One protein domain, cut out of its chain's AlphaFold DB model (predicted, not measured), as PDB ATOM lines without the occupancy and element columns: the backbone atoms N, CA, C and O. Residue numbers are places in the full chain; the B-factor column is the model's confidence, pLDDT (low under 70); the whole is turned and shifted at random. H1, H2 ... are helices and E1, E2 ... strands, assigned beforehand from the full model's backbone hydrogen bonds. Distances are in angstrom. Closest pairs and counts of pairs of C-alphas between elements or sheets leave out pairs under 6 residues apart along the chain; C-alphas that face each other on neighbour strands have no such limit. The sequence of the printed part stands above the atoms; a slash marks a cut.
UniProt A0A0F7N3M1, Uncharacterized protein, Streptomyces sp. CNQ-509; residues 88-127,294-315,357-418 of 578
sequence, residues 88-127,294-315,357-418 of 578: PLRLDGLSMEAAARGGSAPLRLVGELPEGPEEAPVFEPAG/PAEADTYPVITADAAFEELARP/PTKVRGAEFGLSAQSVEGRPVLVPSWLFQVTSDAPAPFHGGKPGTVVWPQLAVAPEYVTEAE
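What this domain is: This is residues 88 to 127, 294 to 315 and 357 to 418 of the 578 residues of an uncharacterized protein of Streptomyces sp. CNQ-509 (UniProt A0A0F7N3M1). A twisted sheet of three long strands, E4, E5 and E6, has H2 across one face and, near the start of E5, the small crossed sheet E2 E3, only partly face to face with it. The parallel pair E1 and E7 sits by the end of E4, and the loop of residues 388 to 400 makes the opposite end. The printed part has 124 residues, with two named helices and seven named strands in the order E1 H1 E2 E3 H2 E4 E5 E6 E7, class mixed. The antiparallel sheet runs E4, E5, E6; the whole is compact, radius of gyration of the C-alphas 15.1 A, spans 43 by 29 by 27 A.

Where its parts are: E4, residues 359 to 372, measures 30.4 A from C-alpha (69.229, -55.105, 53.961) and bends by 96 degrees at 362. E5, 375 to 387, measures 31.1 A and bends by 74 degrees at 380; E6, 401 to 407, measures 19.3 A. E2 is 119 to 124, E3 295 to 301, H1 94 to 102, H2 305 to 313, E1 89 to 91, and E7 414 to 416, ending at C-alpha (70.086, -40.864, 29.211).

How they stand to each other: E4, E5 and E6 form a meander, each strand the antiparallel neighbour of the one before; N 366 and O 381 are 2.9 A apart, N 384 and O 404 3.0 A. H2 is on this sheet at a height of 8.6 A, only just over E6 alone, with 2 of its C-alphas on E4 and 2 on E5. With antiparallel E2 and E3, N 122 to O 298 2.9 A, it makes a sandwich, two sheets face to face, strands at 62 degrees. E1 and E7 are parallel, N 91 to O 415 2.9 A. H1 is not on the sheet, and is close to but not clearly touching H2, C-alphas of Arg 101 and Leu 312 7.4 A apart. In both helices every O i to N i+4 pair is within hydrogen-bond range.

The domain as a whole: The farthest C-alphas, of Gly 127 and Asp 389, are 45.1 A apart. Cuts leave gaps of 10.1 A between C-alphas 127 and 294 and 13.1 A between 315 and 357. The links H1 to E2 and E5 to E6 are long. The model's pLDDT is under 70 at residues 94 to 106, 315, 357, 388 to 400 and 418.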
ATOM      1  N   PRO A  88      70.395 -30.191  31.681       90.75
ATOM      2  CA  PRO A  88      70.144 -31.607  31.958       90.75
ATOM      3  C   PRO A  88      71.406 -32.474  31.823       90.75
ATOM      4  O   PRO A  88      72.011 -32.522  30.747       90.75
ATOM      5  N   LEU A  89      71.745 -33.220  32.878       91.50
ATOM      6  CA  LEU A  89      72.841 -34.188  32.886       91.50
ATOM      7  C   LEU A  89      72.558 -35.314  31.885       91.50
ATOM      8  O   LEU A  89      71.520 -35.981  31.947       91.50
ATOM      9  N   ARG A  90      73.500 -35.529  30.963       91.25
ATOM     10  CA  ARG A  90      73.463 -36.564  29.918       91.25
ATOM     11  C   ARG A  90      74.295 -37.760  30.361       91.25
ATOM     12  O   ARG A  90      75.458 -37.870  29.991       91.25
ATOM     13  N   LEU A  91      73.710 -38.620  31.191       89.31
ATOM     14  CA  LEU A  91      74.417 -39.765  31.760       89.31
ATOM     15  C   LEU A  91      74.446 -40.934  30.763       89.31
ATOM     16  O   LEU A  91      73.405 -41.353  30.243       89.31
ATOM     17  N   ASP A  92      75.634 -41.474  30.505       84.94
ATOM     18  CA  ASP A  92      75.817 -42.634  29.635       84.94
ATOM     19  C   ASP A  92      75.461 -43.933  30.379       84.94
ATOM     20  O   ASP A  92      75.919 -44.180  31.493       84.94
ATOM     21  N   GLY A  93      74.705 -44.826  29.735       72.19
ATOM     22  CA  GLY A  93      74.529 -46.202  30.217       72.19
ATOM     23  C   GLY A  93      73.522 -46.406  31.357       72.19
ATOM     24  O   GLY A  93      73.496 -47.501  31.925       72.19
ATOM     25  N   LEU A  94      72.657 -45.430  31.656       67.75
ATOM     26  CA  LEU A  94      71.576 -45.559  32.650       67.75
ATOM     27  C   LEU A  94      70.724 -46.824  32.453       67.75
ATOM     28  O   LEU A  94      70.406 -47.517  33.423       67.75
ATOM     29  N   SER A  95      70.418 -47.188  31.205       52.22
ATOM     30  CA  SER A  95      69.719 -48.427  30.852       52.22
ATOM     31  C   SER A  95      70.451 -49.693  31.323       52.22
ATOM     32  O   SER A  95      69.801 -50.674  31.691       52.22
ATOM     33  N   MET A  96      71.790 -49.696  31.369       54.94
ATOM     34  CA  MET A  96      72.570 -50.829  31.886       54.94
ATOM     35  C   MET A  96      72.495 -50.920  33.409       54.94
ATOM     36  O   MET A  96      72.304 -52.016  33.940       54.94
ATOM     37  N   GLU A  97      72.572 -49.793  34.124       55.62
ATOM     38  CA  GLU A  97      72.372 -49.817  35.574       55.62
ATOM     39  C   GLU A  97      70.930 -50.223  35.938       55.62
ATOM     40  O   GLU A  97      70.708 -50.998  36.869       55.62
ATOM     41  N   ALA A  98      69.925 -49.727  35.206       55.94
ATOM     42  CA  ALA A  98      68.519 -50.095  35.391       55.94
ATOM     43  C   ALA A  98      68.264 -51.590  35.113       55.94
ATOM     44  O   ALA A  98      67.466 -52.226  35.812       55.94
ATOM     45  N   ALA A  99      68.980 -52.182  34.151       47.28
ATOM     46  CA  ALA A  99      68.992 -53.626  33.931       47.28
ATOM     47  C   ALA A  99      69.681 -54.389  35.080       47.28
ATOM     48  O   ALA A  99      69.162 -55.416  35.520       47.28
ATOM     49  N   ALA A 100      70.792 -53.875  35.623       49.09
ATOM     50  CA  ALA A 100      71.486 -54.468  36.772       49.09
ATOM     51  C   ALA A 100      70.631 -54.450  38.057       49.09
ATOM     52  O   ALA A 100      70.546 -55.465  38.754       49.09
ATOM     53  N   ARG A 101      69.911 -53.347  38.325       55.47
ATOM     54  CA  ARG A 101      68.880 -53.269  39.383       55.47
ATOM     55  C   ARG A 101      67.818 -54.375  39.201       55.47
ATOM     56  O   ARG A 101      67.429 -55.021  40.172       55.47
ATOM     57  N   GLY A 102      67.439 -54.682  37.957       39.19
ATOM     58  CA  GLY A 102      66.367 -55.625  37.604       39.19
ATOM     59  C   GLY A 102      66.606 -57.103  37.938       39.19
ATOM     60  O   GLY A 102      65.645 -57.868  38.006       39.19
ATOM     61  N   GLY A 103      67.853 -57.514  38.183       41.44
ATOM     62  CA  GLY A 103      68.174 -58.865  38.665       41.44
ATOM     63  C   GLY A 103      68.027 -59.054  40.183       41.44
ATOM     64  O   GLY A 103      68.173 -60.172  40.677       41.44
ATOM     65  N   SER A 104      67.778 -57.977  40.934       51.53
ATOM     66  CA  SER A 104      67.890 -57.967  42.396       51.53
ATOM     67  C   SER A 104      66.591 -58.346  43.113       51.53
ATOM     68  O   SER A 104      65.491 -57.954  42.727       51.53
ATOM     69  N   ALA A 105      66.716 -59.074  44.226       57.28
ATOM     70  CA  ALA A 105      65.610 -59.251  45.164       57.28
ATOM     71  C   ALA A 105      65.253 -57.902  45.829       57.28
ATOM     72  O   ALA A 105      66.164 -57.124  46.116       57.28
ATOM     73  N   PRO A 106      63.966 -57.628  46.128       65.94
ATOM     74  CA  PRO A 106      63.534 -56.325  46.626       65.94
ATOM     75  C   PRO A 106      64.225 -55.979  47.946       65.94
ATOM     76  O   PRO A 106      64.070 -56.682  48.954       65.94
ATOM     77  N   LEU A 107      64.989 -54.888  47.907       76.81
ATOM     78  CA  LEU A 107      65.759 -54.359  49.025       76.81
ATOM     79  C   LEU A 107      64.837 -53.963  50.180       76.81
ATOM     80  O   LEU A 107      63.674 -53.602  49.987       76.81
ATOM     81  N   ARG A 108      65.351 -54.051  51.408       83.25
ATOM     82  CA  ARG A 108      64.599 -53.660  52.607       83.25
ATOM     83  C   ARG A 108      65.400 -52.706  53.463       83.25
ATOM     84  O   ARG A 108      66.495 -53.058  53.899       83.25
ATOM     85  N   LEU A 109      64.814 -51.553  53.753       87.81
ATOM     86  CA  LEU A 109      65.299 -50.648  54.781       87.81
ATOM     87  C   LEU A 109      65.132 -51.293  56.169       87.81
ATOM     88  O   LEU A 109      64.097 -51.892  56.471       87.81
ATOM     89  N   VAL A 110      66.193 -51.237  56.976       87.69
ATOM     90  CA  VAL A 110      66.276 -51.829  58.328       87.69
ATOM     91  C   VAL A 110      66.846 -50.841  59.360       87.69
ATOM     92  O   VAL A 110      66.690 -51.074  60.558       87.69
ATOM     93  N   GLY A 111      67.490 -49.759  58.919       84.19
ATOM     94  CA  GLY A 111      67.845 -48.603  59.751       84.19
ATOM     95  C   GLY A 111      67.036 -47.362  59.372       84.19
ATOM     96  O   GLY A 111      66.108 -47.447  58.572       84.19
ATOM     97  N   GLU A 112      67.404 -46.219  59.940       88.25
ATOM     98  CA  GLU A 112      66.891 -44.905  59.539       88.25
ATOM     99  C   GLU A 112      67.748 -44.330  58.395       88.25
ATOM    100  O   GLU A 112      68.914 -44.701  58.232       88.25
ATOM    101  N   LEU A 113      67.157 -43.452  57.582       91.56
ATOM    102  CA  LEU A 113      67.850 -42.710  56.528       91.56
ATOM    103  C   LEU A 113      68.071 -41.257  56.984       91.56
ATOM    104  O   LEU A 113      67.236 -40.731  57.723       91.56
ATOM    105  N   PRO A 114      69.191 -40.615  56.606       93.00
ATOM    106  CA  PRO A 114      69.485 -39.246  57.016       93.00
ATOM    107  C   PRO A 114      68.713 -38.209  56.187       93.00
ATOM    108  O   PRO A 114      68.344 -38.446  55.035       93.00
ATOM    109  N   GLU A 115      68.553 -37.015  56.756       93.19
ATOM    110  CA  GLU A 115      68.253 -35.806  55.985       93.19
ATOM    111  C   GLU A 115      69.479 -35.417  55.131       93.19
ATOM    112  O   GLU A 115      70.622 -35.670  55.518       93.19
ATOM    113  N   GLY A 116      69.245 -34.822  53.960       91.12
ATOM    114  CA  GLY A 116      70.287 -34.360  53.035       91.12
ATOM    115  C   GLY A 116      70.200 -32.857  52.758       91.12
ATOM    116  O   GLY A 116      69.310 -32.191  53.291       91.12
ATOM    117  N   PRO A 117      71.104 -32.308  51.926       96.12
ATOM    118  CA  PRO A 117      70.944 -30.957  51.395       96.12
ATOM    119  C   PRO A 117      69.749 -30.884  50.425       96.12
ATOM    120  O   PRO A 117      69.247 -31.913  49.978       96.12
ATOM    121  N   GLU A 118      69.302 -29.672  50.087       95.31
ATOM    122  CA  GLU A 118      68.270 -29.448  49.054       95.31
ATOM    123  C   GLU A 118      68.877 -29.382  47.635       95.31
ATOM    124  O   GLU A 118      68.222 -29.747  46.660       95.31
ATOM    125  N   GLU A 119      70.150 -28.979  47.520       96.38
ATOM    126  CA  GLU A 119      70.914 -28.890  46.268       96.38
ATOM    127  C   GLU A 119      72.379 -29.320  46.488       96.38
ATOM    128  O   GLU A 119      72.898 -29.198  47.601       96.38
ATOM    129  N   ALA A 120      73.069 -29.798  45.444       97.19
ATOM    130  CA  ALA A 120      74.502 -30.117  45.496       97.19
ATOM    131  C   ALA A 120      75.212 -29.973  44.127       97.19
ATOM    132  O   ALA A 120      74.590 -30.232  43.093       97.19
ATOM    133  N   PRO A 121      76.508 -29.596  44.099       97.38
ATOM    134  CA  PRO A 121      77.306 -29.537  42.874       97.38
ATOM    135  C   PRO A 121      77.680 -30.927  42.343       97.38
ATOM    136  O   PRO A 121      77.997 -31.833  43.116       97.38
ATOM    137  N   VAL A 122      77.716 -31.077  41.016       97.06
ATOM    138  CA  VAL A 122      78.571 -32.097  40.384       97.06
ATOM    139  C   VAL A 122      80.023 -31.624  40.410       97.06
ATOM    140  O   VAL A 122      80.292 -30.420  40.429       97.06
ATOM    141  N   PHE A 123      80.966 -32.565  40.392       96.50
ATOM    142  CA  PHE A 123      82.390 -32.249  40.323       96.50
ATOM    143  C   PHE A 123      82.980 -32.781  39.015       96.50
ATOM    144  O   PHE A 123      82.999 -33.993  38.772       96.50
ATOM    145  N   GLU A 124      83.477 -31.870  38.176       94.50
ATOM    146  CA  GLU A 124      84.086 -32.184  36.881       94.50
ATOM    147  C   GLU A 124      85.614 -32.015  36.930       94.50
ATOM    148  O   GLU A 124      86.123 -30.996  37.405       94.50
ATOM    149  N   PRO A 125      86.388 -32.987  36.419       92.94
ATOM    150  CA  PRO A 125      87.827 -32.837  36.266       92.94
ATOM    151  C   PRO A 125      88.128 -31.990  35.018       92.94
ATOM    152  O   PRO A 125      87.761 -32.352  33.900       92.94
ATOM    153  N   ALA A 126      88.836 -30.871  35.183       90.38
ATOM    154  CA  ALA A 126      89.074 -29.908  34.106       90.38
ATOM    155  C   ALA A 126      90.566 -29.604  33.876       90.38
ATOM    156  O   ALA A 126      91.384 -29.627  34.792       90.38
ATOM    157  N   GLY A 127      90.925 -29.265  32.634       91.69
ATOM    158  CA  GLY A 127      92.292 -28.892  32.258       91.69
ATOM    159  C   GLY A 127      93.150 -30.063  31.768       91.69
ATOM    160  O   GLY A 127      92.668 -30.947  31.060       91.69
ATOM    161  N   PRO A 294      88.673 -33.385  40.680       93.81
ATOM    162  CA  PRO A 294      87.422 -32.795  40.212       93.81
ATOM    163  C   PRO A 294      87.066 -31.510  40.971       93.81
ATOM    164  O   PRO A 294      87.096 -31.477  42.201       93.81
ATOM    165  N   ALA A 295      86.696 -30.463  40.235       94.31
ATOM    166  CA  ALA A 295      86.285 -29.172  40.783       94.31
ATOM    167  C   ALA A 295      84.759 -29.008  40.723       94.31
ATOM    168  O   ALA A 295      84.116 -29.571  39.839       94.31
ATOM    169  N   GLU A 296      84.189 -28.219  41.639       95.69
ATOM    170  CA  GLU A 296      82.760 -27.873  41.634       95.69
ATOM    171  C   GLU A 296      82.350 -27.240  40.293       95.69
ATOM    172  O   GLU A 296      82.986 -26.294  39.818       95.69
ATOM    173  N   ALA A 297      81.280 -27.769  39.700       94.00
ATOM    174  CA  ALA A 297      80.660 -27.272  38.476       94.00
ATOM    175  C   ALA A 297      79.176 -26.934  38.743       94.00
ATOM    176  O   ALA A 297      78.864 -26.282  39.741       94.00
ATOM    177  N   ASP A 298      78.257 -27.331  37.860       95.31
ATOM    178  CA  ASP A 298      76.832 -27.012  38.006       95.31
ATOM    179  C   ASP A 298      76.214 -27.631  39.274       95.31
ATOM    180  O   ASP A 298      76.497 -28.772  39.650       95.31
ATOM    181  N   THR A 299      75.346 -26.862  39.935       96.75
ATOM    182  CA  THR A 299      74.609 -27.265  41.143       96.75
ATOM    183  C   THR A 299      73.186 -27.663  40.792       96.75
ATOM    184  O   THR A 299      72.507 -26.947  40.061       96.75
ATOM    185  N   TYR A 300      72.741 -28.801  41.327       95.88
ATOM    186  CA  TYR A 300      71.460 -29.422  41.006       95.88
ATOM    187  C   TYR A 300      70.596 -29.615  42.254       95.88
ATOM    188  O   TYR A 300      71.136 -30.006  43.292       95.88
ATOM    189  N   PRO A 301      69.263 -29.465  42.148       97.12
ATOM    190  CA  PRO A 301      68.329 -29.957  43.155       97.12
ATOM    191  C   PRO A 301      68.505 -31.459  43.391       97.12
ATOM    192  O   PRO A 301      68.686 -32.223  42.435       97.12
ATOM    193  N   VAL A 302      68.425 -31.892  44.651       97.06
ATOM    194  CA  VAL A 302      68.559 -33.307  45.024       97.06
ATOM    195  C   VAL A 302      67.333 -33.853  45.761       97.06
ATOM    196  O   VAL A 302      66.643 -33.152  46.498       97.06
ATOM    197  N   ILE A 303      67.056 -35.139  45.555       96.38
ATOM    198  CA  ILE A 303      65.994 -35.883  46.235       96.38
ATOM    199  C   ILE A 303      66.460 -36.377  47.606       96.38
ATOM    200  O   ILE A 303      67.643 -36.641  47.833       96.38
ATOM    201  N   THR A 304      65.511 -36.565  48.523       96.50
ATOM    202  CA  THR A 304      65.784 -37.124  49.854       96.50
ATOM    203  C   THR A 304      66.250 -38.580  49.782       96.50
ATOM    204  O   THR A 304      65.965 -39.298  48.820       96.50
ATOM    205  N   ALA A 305      66.918 -39.049  50.839       94.44
ATOM    206  CA  ALA A 305      67.356 -40.438  50.943       94.44
ATOM    207  C   ALA A 305      66.185 -41.437  50.831       94.44
ATOM    208  O   ALA A 305      66.340 -42.481  50.204       94.44
ATOM    209  N   ASP A 306      65.004 -41.112  51.373       93.62
ATOM    210  CA  ASP A 306      63.792 -41.929  51.209       93.62
ATOM    211  C   ASP A 306      63.355 -42.037  49.743       93.62
ATOM    212  O   ASP A 306      63.065 -43.135  49.271       93.62
ATOM    213  N   ALA A 307      63.357 -40.927  48.997       93.38
ATOM    214  CA  ALA A 307      63.001 -40.926  47.581       93.38
ATOM    215  C   ALA A 307      64.017 -41.723  46.742       93.38
ATOM    216  O   ALA A 307      63.623 -42.552  45.925       93.38
ATOM    217  N   ALA A 308      65.318 -41.562  47.002       91.62
ATOM    218  CA  ALA A 308      66.359 -42.363  46.354       91.62
ATOM    219  C   ALA A 308      66.281 -43.855  46.727       91.62
ATOM    220  O   ALA A 308      66.552 -44.721  45.891       91.62
ATOM    221  N   PHE A 309      65.863 -44.180  47.957       89.94
ATOM    222  CA  PHE A 309      65.582 -45.558  48.353       89.94
ATOM    223  C   PHE A 309      64.344 -46.108  47.633       89.94
ATOM    224  O   PHE A 309      64.359 -47.269  47.229       89.94
ATOM    225  N   GLU A 310      63.297 -45.305  47.417       88.75
ATOM    226  CA  GLU A 310      62.162 -45.714  46.587       88.75
ATOM    227  C   GLU A 310      62.567 -45.969  45.131       88.75
ATOM    228  O   GLU A 310      62.123 -46.970  44.573       88.75
ATOM    229  N   GLU A 311      63.410 -45.130  44.516       84.62
ATOM    230  CA  GLU A 311      63.931 -45.387  43.161       84.62
ATOM    231  C   GLU A 311      64.720 -46.707  43.098       84.62
ATOM    232  O   GLU A 311      64.486 -47.536  42.219       84.62
ATOM    233  N   LEU A 312      65.594 -46.957  44.078       81.56
ATOM    234  CA  LEU A 312      66.377 -48.191  44.195       81.56
ATOM    235  C   LEU A 312      65.525 -49.437  44.493       81.56
ATOM    236  O   LEU A 312      65.827 -50.532  44.018       81.56
ATOM    237  N   ALA A 313      64.466 -49.301  45.288       81.81
ATOM    238  CA  ALA A 313      63.587 -50.407  45.658       81.81
ATOM    239  C   ALA A 313      62.521 -50.726  44.592       81.81
ATOM    240  O   ALA A 313      61.844 -51.757  44.703       81.81
ATOM    241  N   ARG A 314      62.349 -49.882  43.563       75.12
ATOM    242  CA  ARG A 314      61.424 -50.148  42.451       75.12
ATOM    243  C   ARG A 314      61.912 -51.340  41.617       75.12
ATOM    244  O   ARG A 314      63.062 -51.367  41.184       75.12
ATOM    245  N   PRO A 315      61.045 -52.330  41.334       60.97
ATOM    246  CA  PRO A 315      61.398 -53.419  40.436       60.97
ATOM    247  C   PRO A 315      61.505 -52.886  39.002       60.97
ATOM    248  O   PRO A 315      60.556 -52.280  38.501       60.97
ATOM    249  N   PRO A 357      66.369 -60.950  51.396       52.22
ATOM    250  CA  PRO A 357      66.641 -59.702  50.685       52.22
ATOM    251  C   PRO A 357      67.869 -58.995  51.279       52.22
ATOM    252  O   PRO A 357      68.121 -59.065  52.484       52.22
ATOM    253  N   THR A 358      68.613 -58.267  50.455       71.06
ATOM    254  CA  THR A 358      69.715 -57.415  50.915       71.06
ATOM    255  C   THR A 358      69.158 -56.256  51.759       71.06
ATOM    256  O   THR A 358      68.172 -55.609  51.391       71.06
ATOM    257  N   LYS A 359      69.738 -56.038  52.944       82.81
ATOM    258  CA  LYS A 359      69.229 -55.105  53.961       82.81
ATOM    259  C   LYS A 359      69.986 -53.788  53.903       82.81
ATOM    260  O   LYS A 359      71.175 -53.763  54.222       82.81
ATOM    261  N   VAL A 360      69.290 -52.705  53.582       85.88
ATOM    262  CA  VAL A 360      69.815 -51.342  53.693       85.88
ATOM    263  C   VAL A 360      69.844 -50.950  55.170       85.88
ATOM    264  O   VAL A 360      68.825 -51.006  55.863       85.88
ATOM    265  N   ARG A 361      71.034 -50.615  55.675       86.50
ATOM    266  CA  ARG A 361      71.279 -50.255  57.085       86.50
ATOM    267  C   ARG A 361      71.259 -48.757  57.356       86.50
ATOM    268  O   ARG A 361      71.072 -48.373  58.502       86.50
ATOM    269  N   GLY A 362      71.429 -47.971  56.306       87.06
ATOM    270  CA  GLY A 362      71.467 -46.518  56.292       87.06
ATOM    271  C   GLY A 362      71.927 -46.059  54.909       87.06
ATOM    272  O   GLY A 362      72.191 -46.888  54.029       87.06
ATOM    273  N   ALA A 363      72.045 -44.750  54.742       91.75
ATOM    274  CA  ALA A 363      72.694 -44.124  53.601       91.75
ATOM    275  C   ALA A 363      73.624 -43.019  54.096       91.75
ATOM    276  O   ALA A 363      73.446 -42.510  55.202       91.75
ATOM    277  N   GLU A 364      74.571 -42.636  53.254       94.69
ATOM    278  CA  GLU A 364      75.383 -41.435  53.416       94.69
ATOM    279  C   GLU A 364      75.253 -40.578  52.153       94.69
ATOM    280  O   GLU A 364      75.036 -41.113  51.063       94.69
ATOM    281  N   PHE A 365      75.320 -39.254  52.291       96.75
ATOM    282  CA  PHE A 365      75.325 -38.360  51.136       96.75
ATOM    283  C   PHE A 365      76.757 -38.238  50.618       96.75
ATOM    284  O   PHE A 365      77.657 -37.870  51.370       96.75
ATOM    285  N   GLY A 366      76.970 -38.565  49.349       95.81
ATOM    286  CA  GLY A 366      78.293 -38.621  48.747       95.81
ATOM    287  C   GLY A 366      78.258 -38.363  47.248       95.81
ATOM    288  O   GLY A 366      77.303 -37.803  46.706       95.81
ATOM    289  N   LEU A 367      79.310 -38.796  46.567       96.19
ATOM    290  CA  LEU A 367      79.476 -38.654  45.126       96.19
ATOM    291  C   LEU A 367      79.714 -40.029  44.497       96.19
ATOM    292  O   LEU A 367      80.482 -40.834  45.025       96.19
ATOM    293  N   SER A 368      79.093 -40.303  43.351       94.56
ATOM    294  CA  SER A 368      79.407 -41.494  42.554       94.56
ATOM    295  C   SER A 368      80.015 -41.112  41.213       94.56
ATOM    296  O   SER A 368      79.621 -40.121  40.597       94.56
ATOM    297  N   ALA A 369      80.992 -41.899  40.764       93.50
ATOM    298  CA  ALA A 369      81.513 -41.782  39.413       93.50
ATOM    299  C   ALA A 369      80.436 -42.216  38.405       93.50
ATOM    300  O   ALA A 369      79.910 -43.329  38.465       93.50
ATOM    301  N   GLN A 370      80.126 -41.326  37.471       92.44
ATOM    302  CA  GLN A 370      79.226 -41.534  36.339       92.44
ATOM    303  C   GLN A 370      79.942 -41.098  35.056       92.44
ATOM    304  O   GLN A 370      80.967 -40.419  35.115       92.44
ATOM    305  N   SER A 371      79.425 -41.484  33.891       89.75
ATOM    306  CA  SER A 371      79.943 -41.022  32.599       89.75
ATOM    307  C   SER A 371      78.976 -40.014  31.986       89.75
ATOM    308  O   SER A 371      77.769 -40.252  31.971       89.75
ATOM    309  N   VAL A 372      79.511 -38.890  31.511       89.62
ATOM    310  CA  VAL A 372      78.793 -37.800  30.844       89.62
ATOM    311  C   VAL A 372      79.482 -37.537  29.513       89.62
ATOM    312  O   VAL A 372      80.613 -37.050  29.486       89.62
ATOM    313  N   GLU A 373      78.837 -37.886  28.400       83.50
ATOM    314  CA  GLU A 373      79.418 -37.769  27.050       83.50
ATOM    315  C   GLU A 373      80.776 -38.501  26.905       83.50
ATOM    316  O   GLU A 373      81.689 -38.047  26.210       83.50
ATOM    317  N   GLY A 374      80.943 -39.628  27.604       83.50
ATOM    318  CA  GLY A 374      82.195 -40.388  27.684       83.50
ATOM    319  C   GLY A 374      83.268 -39.802  28.616       83.50
ATOM    320  O   GLY A 374      84.377 -40.338  28.665       83.50
ATOM    321  N   ARG A 375      82.974 -38.721  29.353       85.38
ATOM    322  CA  ARG A 375      83.860 -38.112  30.361       85.38
ATOM    323  C   ARG A 375      83.423 -38.546  31.768       85.38
ATOM    324  O   ARG A 375      82.237 -38.449  32.072       85.38
ATOM    325  N   PRO A 376      84.326 -39.008  32.651       91.00
ATOM    326  CA  PRO A 376      83.942 -39.397  34.001       91.00
ATOM    327  C   PRO A 376      83.731 -38.156  34.887       91.00
ATOM    328  O   PRO A 376      84.607 -37.297  34.984       91.00
ATOM    329  N   VAL A 377      82.570 -38.085  35.539       94.62
ATOM    330  CA  VAL A 377      82.103 -36.977  36.390       94.62
ATOM    331  C   VAL A 377      81.644 -37.536  37.737       94.62
ATOM    332  O   VAL A 377      81.089 -38.635  37.801       94.62
ATOM    333  N   LEU A 378      81.863 -36.791  38.821       96.62
ATOM    334  CA  LEU A 378      81.346 -37.126  40.148       96.62
ATOM    335  C   LEU A 378      79.976 -36.474  40.363       96.62
ATOM    336  O   LEU A 378      79.866 -35.249  40.407       96.62
ATOM    337  N   VAL A 379      78.932 -37.292  40.516       97.12
ATOM    338  CA  VAL A 379      77.533 -36.841  40.606       97.12
ATOM    339  C   VAL A 379      76.971 -37.077  42.019       97.12
ATOM    340  O   VAL A 379      77.140 -38.186  42.548       97.12
ATOM    341  N   PRO A 380      76.271 -36.095  42.637       97.94
ATOM    342  CA  PRO A 380      75.597 -36.247  43.928       97.94
ATOM    343  C   PRO A 380      74.780 -37.530  44.020       97.94
ATOM    344  O   PRO A 380      73.960 -37.824  43.146       97.94
ATOM    345  N   SER A 381      75.037 -38.319  45.061       96.50
ATOM    346  CA  SER A 381      74.518 -39.677  45.194       96.50
ATOM    347  C   SER A 381      74.298 -40.092  46.645       96.50
ATOM    348  O   SER A 381      75.107 -39.815  47.528       96.50
ATOM    349  N   TRP A 382      73.231 -40.850  46.875       95.50
ATOM    350  CA  TRP A 382      72.989 -41.561  48.124       95.50
ATOM    351  C   TRP A 382      73.740 -42.893  48.120       95.50
ATOM    352  O   TRP A 382      73.456 -43.790  47.324       95.50
ATOM    353  N   LEU A 383      74.719 -43.011  49.013       91.56
ATOM    354  CA  LEU A 383      75.578 -44.176  49.182       91.56
ATOM    355  C   LEU A 383      74.930 -45.131  50.193       91.56
ATOM    356  O   LEU A 383      75.133 -45.028  51.404       91.56
ATOM    357  N   PHE A 384      74.090 -46.050  49.711       88.12
ATOM    358  CA  PHE A 384      73.356 -46.968  50.583       88.12
ATOM    359  C   PHE A 384      74.261 -48.079  51.119       88.12
ATOM    360  O   PHE A 384      74.895 -48.804  50.354       88.12
ATOM    361  N   GLN A 385      74.264 -48.276  52.440       86.12
ATOM    362  CA  GLN A 385      74.991 -49.371  53.084       86.12
ATOM    363  C   GLN A 385      74.150 -50.651  53.041       86.12
ATOM    364  O   GLN A 385      73.247 -50.858  53.862       86.12
ATOM    365  N   VAL A 386      74.427 -51.520  52.069       82.94
ATOM    366  CA  VAL A 386      73.648 -52.732  51.801       82.94
ATOM    367  C   VAL A 386      74.340 -53.962  52.394       82.94
ATOM    368  O   VAL A 386      75.474 -54.277  52.059       82.94
ATOM    369  N   THR A 387      73.652 -54.695  53.271       76.06
ATOM    370  CA  THR A 387      74.192 -55.884  53.961       76.06
ATOM    371  C   THR A 387      73.505 -57.172  53.512       76.06
ATOM    372  O   THR A 387      72.272 -57.246  53.476       76.06
ATOM    373  N   SER A 388      74.284 -58.208  53.187       67.69
ATOM    374  CA  SER A 388      73.765 -59.544  52.860       67.69
ATOM    375  C   SER A 388      73.837 -60.488  54.064       67.69
ATOM    376  O   SER A 388      74.900 -60.694  54.642       67.69
ATOM    377  N   ASP A 389      72.720 -61.142  54.402       62.28
ATOM    378  CA  ASP A 389      72.720 -62.259  55.368       62.28
ATOM    379  C   ASP A 389      73.438 -63.509  54.813       62.28
ATOM    380  O   ASP A 389      73.799 -64.414  55.564       62.28
ATOM    381  N   ALA A 390      73.619 -63.576  53.489       56.28
ATOM    382  CA  ALA A 390      74.333 -64.645  52.806       56.28
ATOM    383  C   ALA A 390      75.858 -64.396  52.806       56.28
ATOM    384  O   ALA A 390      76.276 -63.257  52.566       56.28
ATOM    385  N   PRO A 391      76.688 -65.442  53.000       46.16
ATOM    386  CA  PRO A 391      78.127 -65.395  52.746       46.16
ATOM    387  C   PRO A 391      78.430 -64.987  51.302       46.16
ATOM    388  O   PRO A 391      77.997 -65.661  50.364       46.16
ATOM    389  N   ALA A 392      79.196 -63.914  51.107       46.94
ATOM    390  CA  ALA A 392      79.616 -63.498  49.774       46.94
ATOM    391  C   ALA A 392      80.872 -64.285  49.340       46.94
ATOM    392  O   ALA A 392      81.876 -64.264  50.062       46.94
ATOM    393  N   PRO A 393      80.879 -64.949  48.164       37.78
ATOM    394  CA  PRO A 393      82.033 -65.734  47.715       37.78
ATOM    395  C   PRO A 393      83.275 -64.872  47.428       37.78
ATOM    396  O   PRO A 393      84.389 -65.381  47.485       37.78
ATOM    397  N   PHE A 394      83.093 -63.571  47.179       39.72
ATOM    398  CA  PHE A 394      84.169 -62.609  46.906       39.72
ATOM    399  C   PHE A 394      84.738 -61.913  48.164       39.72
ATOM    400  O   PHE A 394      85.704 -61.168  48.050       39.72
ATOM    401  N   HIS A 395      84.188 -62.169  49.359       43.28
ATOM    402  CA  HIS A 395      84.646 -61.583  50.635       43.28
ATOM    403  C   HIS A 395      85.035 -62.664  51.661       43.28
ATOM    404  O   HIS A 395      84.597 -62.642  52.814       43.28
ATOM    405  N   GLY A 396      85.775 -63.687  51.219       41.81
ATOM    406  CA  GLY A 396      86.274 -64.756  52.096       41.81
ATOM    407  C   GLY A 396      85.185 -65.573  52.808       41.81
ATOM    408  O   GLY A 396      85.452 -66.184  53.842       41.81
ATOM    409  N   GLY A 397      83.944 -65.559  52.304       39.78
ATOM    410  CA  GLY A 397      82.791 -66.194  52.952       39.78
ATOM    411  C   GLY A 397      82.233 -65.439  54.168       39.78
ATOM    412  O   GLY A 397      81.449 -66.006  54.929       39.78
ATOM    413  N   LYS A 398      82.611 -64.173  54.373       45.50
ATOM    414  CA  LYS A 398      82.058 -63.310  55.429       45.50
ATOM    415  C   LYS A 398      80.774 -62.609  54.942       45.50
ATOM    416  O   LYS A 398      80.614 -62.398  53.736       45.50
ATOM    417  N   PRO A 399      79.855 -62.219  55.846       53.34
ATOM    418  CA  PRO A 399      78.828 -61.227  55.536       53.34
ATOM    419  C   PRO A 399      79.505 -59.876  55.274       53.34
ATOM    420  O   PRO A 399      80.280 -59.413  56.112       53.34
ATOM    421  N   GLY A 400      79.232 -59.265  54.123       61.22
ATOM    422  CA  GLY A 400      79.777 -57.961  53.744       61.22
ATOM    423  C   GLY A 400      78.748 -56.838  53.860       61.22
ATOM    424  O   GLY A 400      77.543 -57.066  53.708       61.22
ATOM    425  N   THR A 401      79.243 -55.620  54.077       70.56
ATOM    426  CA  THR A 401      78.549 -54.394  53.667       70.56
ATOM    427  C   THR A 401      79.066 -54.026  52.281       70.56
ATOM    428  O   THR A 401      80.275 -53.981  52.075       70.56
ATOM    429  N   VAL A 402      78.160 -53.770  51.345       75.19
ATOM    430  CA  VAL A 402      78.453 -53.225  50.018       75.19
ATOM    431  C   VAL A 402      77.840 -51.833  49.959       75.19
ATOM    432  O   VAL A 402      76.661 -51.670  50.284       75.19
ATOM    433  N   VAL A 403      78.625 -50.835  49.560       82.62
ATOM    434  CA  VAL A 403      78.107 -49.500  49.248       82.62
ATOM    435  C   VAL A 403      77.444 -49.560  47.875       82.62
ATOM    436  O   VAL A 403      78.063 -50.005  46.912       82.62
ATOM    437  N   TRP A 404      76.182 -49.141  47.781       84.25
ATOM    438  CA  TRP A 404      75.459 -49.065  46.513       84.25
ATOM    439  C   TRP A 404      75.047 -47.610  46.240       84.25
ATOM    440  O   TRP A 404      74.131 -47.116  46.904       84.25
ATOM    441  N   PRO A 405      75.690 -46.914  45.282       89.62
ATOM    442  CA  PRO A 405      75.330 -45.544  44.931       89.62
ATOM    443  C   PRO A 405      73.991 -45.482  44.194       89.62
ATOM    444  O   PRO A 405      73.689 -46.335  43.359       89.62
ATOM    445  N   GLN A 406      73.206 -44.449  44.475       90.00
ATOM    446  CA  GLN A 406      72.037 -44.049  43.692       90.00
ATOM    447  C   GLN A 406      72.092 -42.550  43.468       90.00
ATOM    448  O   GLN A 406      72.410 -41.818  44.402       90.00
ATOM    449  N   LEU A 407      71.749 -42.095  42.266       94.06
ATOM    450  CA  LEU A 407      71.727 -40.674  41.937       94.06
ATOM    451  C   LEU A 407      70.810 -39.921  42.908       94.06
ATOM    452  O   LEU A 407      69.659 -40.303  43.113       94.06
ATOM    453  N   ALA A 408      71.345 -38.862  43.511       95.94
ATOM    454  CA  ALA A 408      70.580 -37.940  44.337       95.94
ATOM    455  C   ALA A 408      70.033 -36.769  43.510       95.94
ATOM    456  O   ALA A 408      69.054 -36.167  43.927       95.94
ATOM    457  N   VAL A 409      70.617 -36.454  42.348       96.19
ATOM    458  CA  VAL A 409      70.106 -35.409  41.439       96.19
ATOM    459  C   VAL A 409      68.648 -35.685  41.056       96.19
ATOM    460  O   VAL A 409      68.292 -36.816  40.720       96.19
ATOM    461  N   ALA A 410      67.808 -34.647  41.109       94.25
ATOM    462  CA  ALA A 410      66.382 -34.746  40.816       94.25
ATOM    463  C   ALA A 410      66.121 -35.303  39.393       94.25
ATOM    464  O   ALA A 410      66.705 -34.790  38.430       94.25
ATOM    465  N   PRO A 411      65.289 -36.359  39.225       90.81
ATOM    466  CA  PRO A 411      65.177 -37.105  37.967       90.81
ATOM    467  C   PRO A 411      64.807 -36.285  36.726       90.81
ATOM    468  O   PRO A 411      65.154 -36.680  35.620       90.81
ATOM    469  N   GLU A 412      64.134 -35.146  36.879       90.94
ATOM    470  CA  GLU A 412      63.821 -34.215  35.791       90.94
ATOM    471  C   GLU A 412      65.061 -33.560  35.146       90.94
ATOM    472  O   GLU A 412      65.000 -33.173  33.977       90.94
ATOM    473  N   TYR A 413      66.193 -33.503  35.858       92.31
ATOM    474  CA  TYR A 413      67.494 -33.067  35.332       92.31
ATOM    475  C   TYR A 413      68.333 -34.227  34.785       92.31
ATOM    476  O   TYR A 413      69.316 -33.989  34.089       92.31
ATOM    477  N   VAL A 414      67.971 -35.478  35.085       90.88
ATOM    478  CA  VAL A 414      68.724 -36.665  34.666       90.88
ATOM    479  C   VAL A 414      68.165 -37.197  33.354       90.88
ATOM    480  O   VAL A 414      66.986 -37.525  33.229       90.88
ATOM    481  N   THR A 415      69.029 -37.334  32.353       88.50
ATOM    482  CA  THR A 415      68.651 -37.845  31.035       88.50
ATOM    483  C   THR A 415      69.666 -38.857  30.531       88.50
ATOM    484  O   THR A 415      70.868 -38.678  30.700       88.50
ATOM    485  N   GLU A 416      69.193 -39.922  29.884       81.62
ATOM    486  CA  GLU A 416      70.086 -40.864  29.211       81.62
ATOM    487  C   GLU A 416      70.698 -40.198  27.969       81.62
ATOM    488  O   GLU A 416      70.001 -39.546  27.180       81.62
ATOM    489  N   ALA A 417      72.012 -40.342  27.805       72.06
ATOM    490  CA  ALA A 417      72.674 -40.051  26.544       72.06
ATOM    491  C   ALA A 417      72.260 -41.112  25.510       72.06
ATOM    492  O   ALA A 417      72.417 -42.312  25.747       72.06
ATOM    493  N   GLU A 418      71.732 -40.692  24.353       61.59
ATOM    494  CA  GLU A 418      71.496 -41.633  23.253       61.59
ATOM    495  C   GLU A 418      72.828 -42.310  22.891       61.59
ATOM    496  O   GLU A 418      73.836 -41.607  22.766       61.59
TER     497      GLU A 418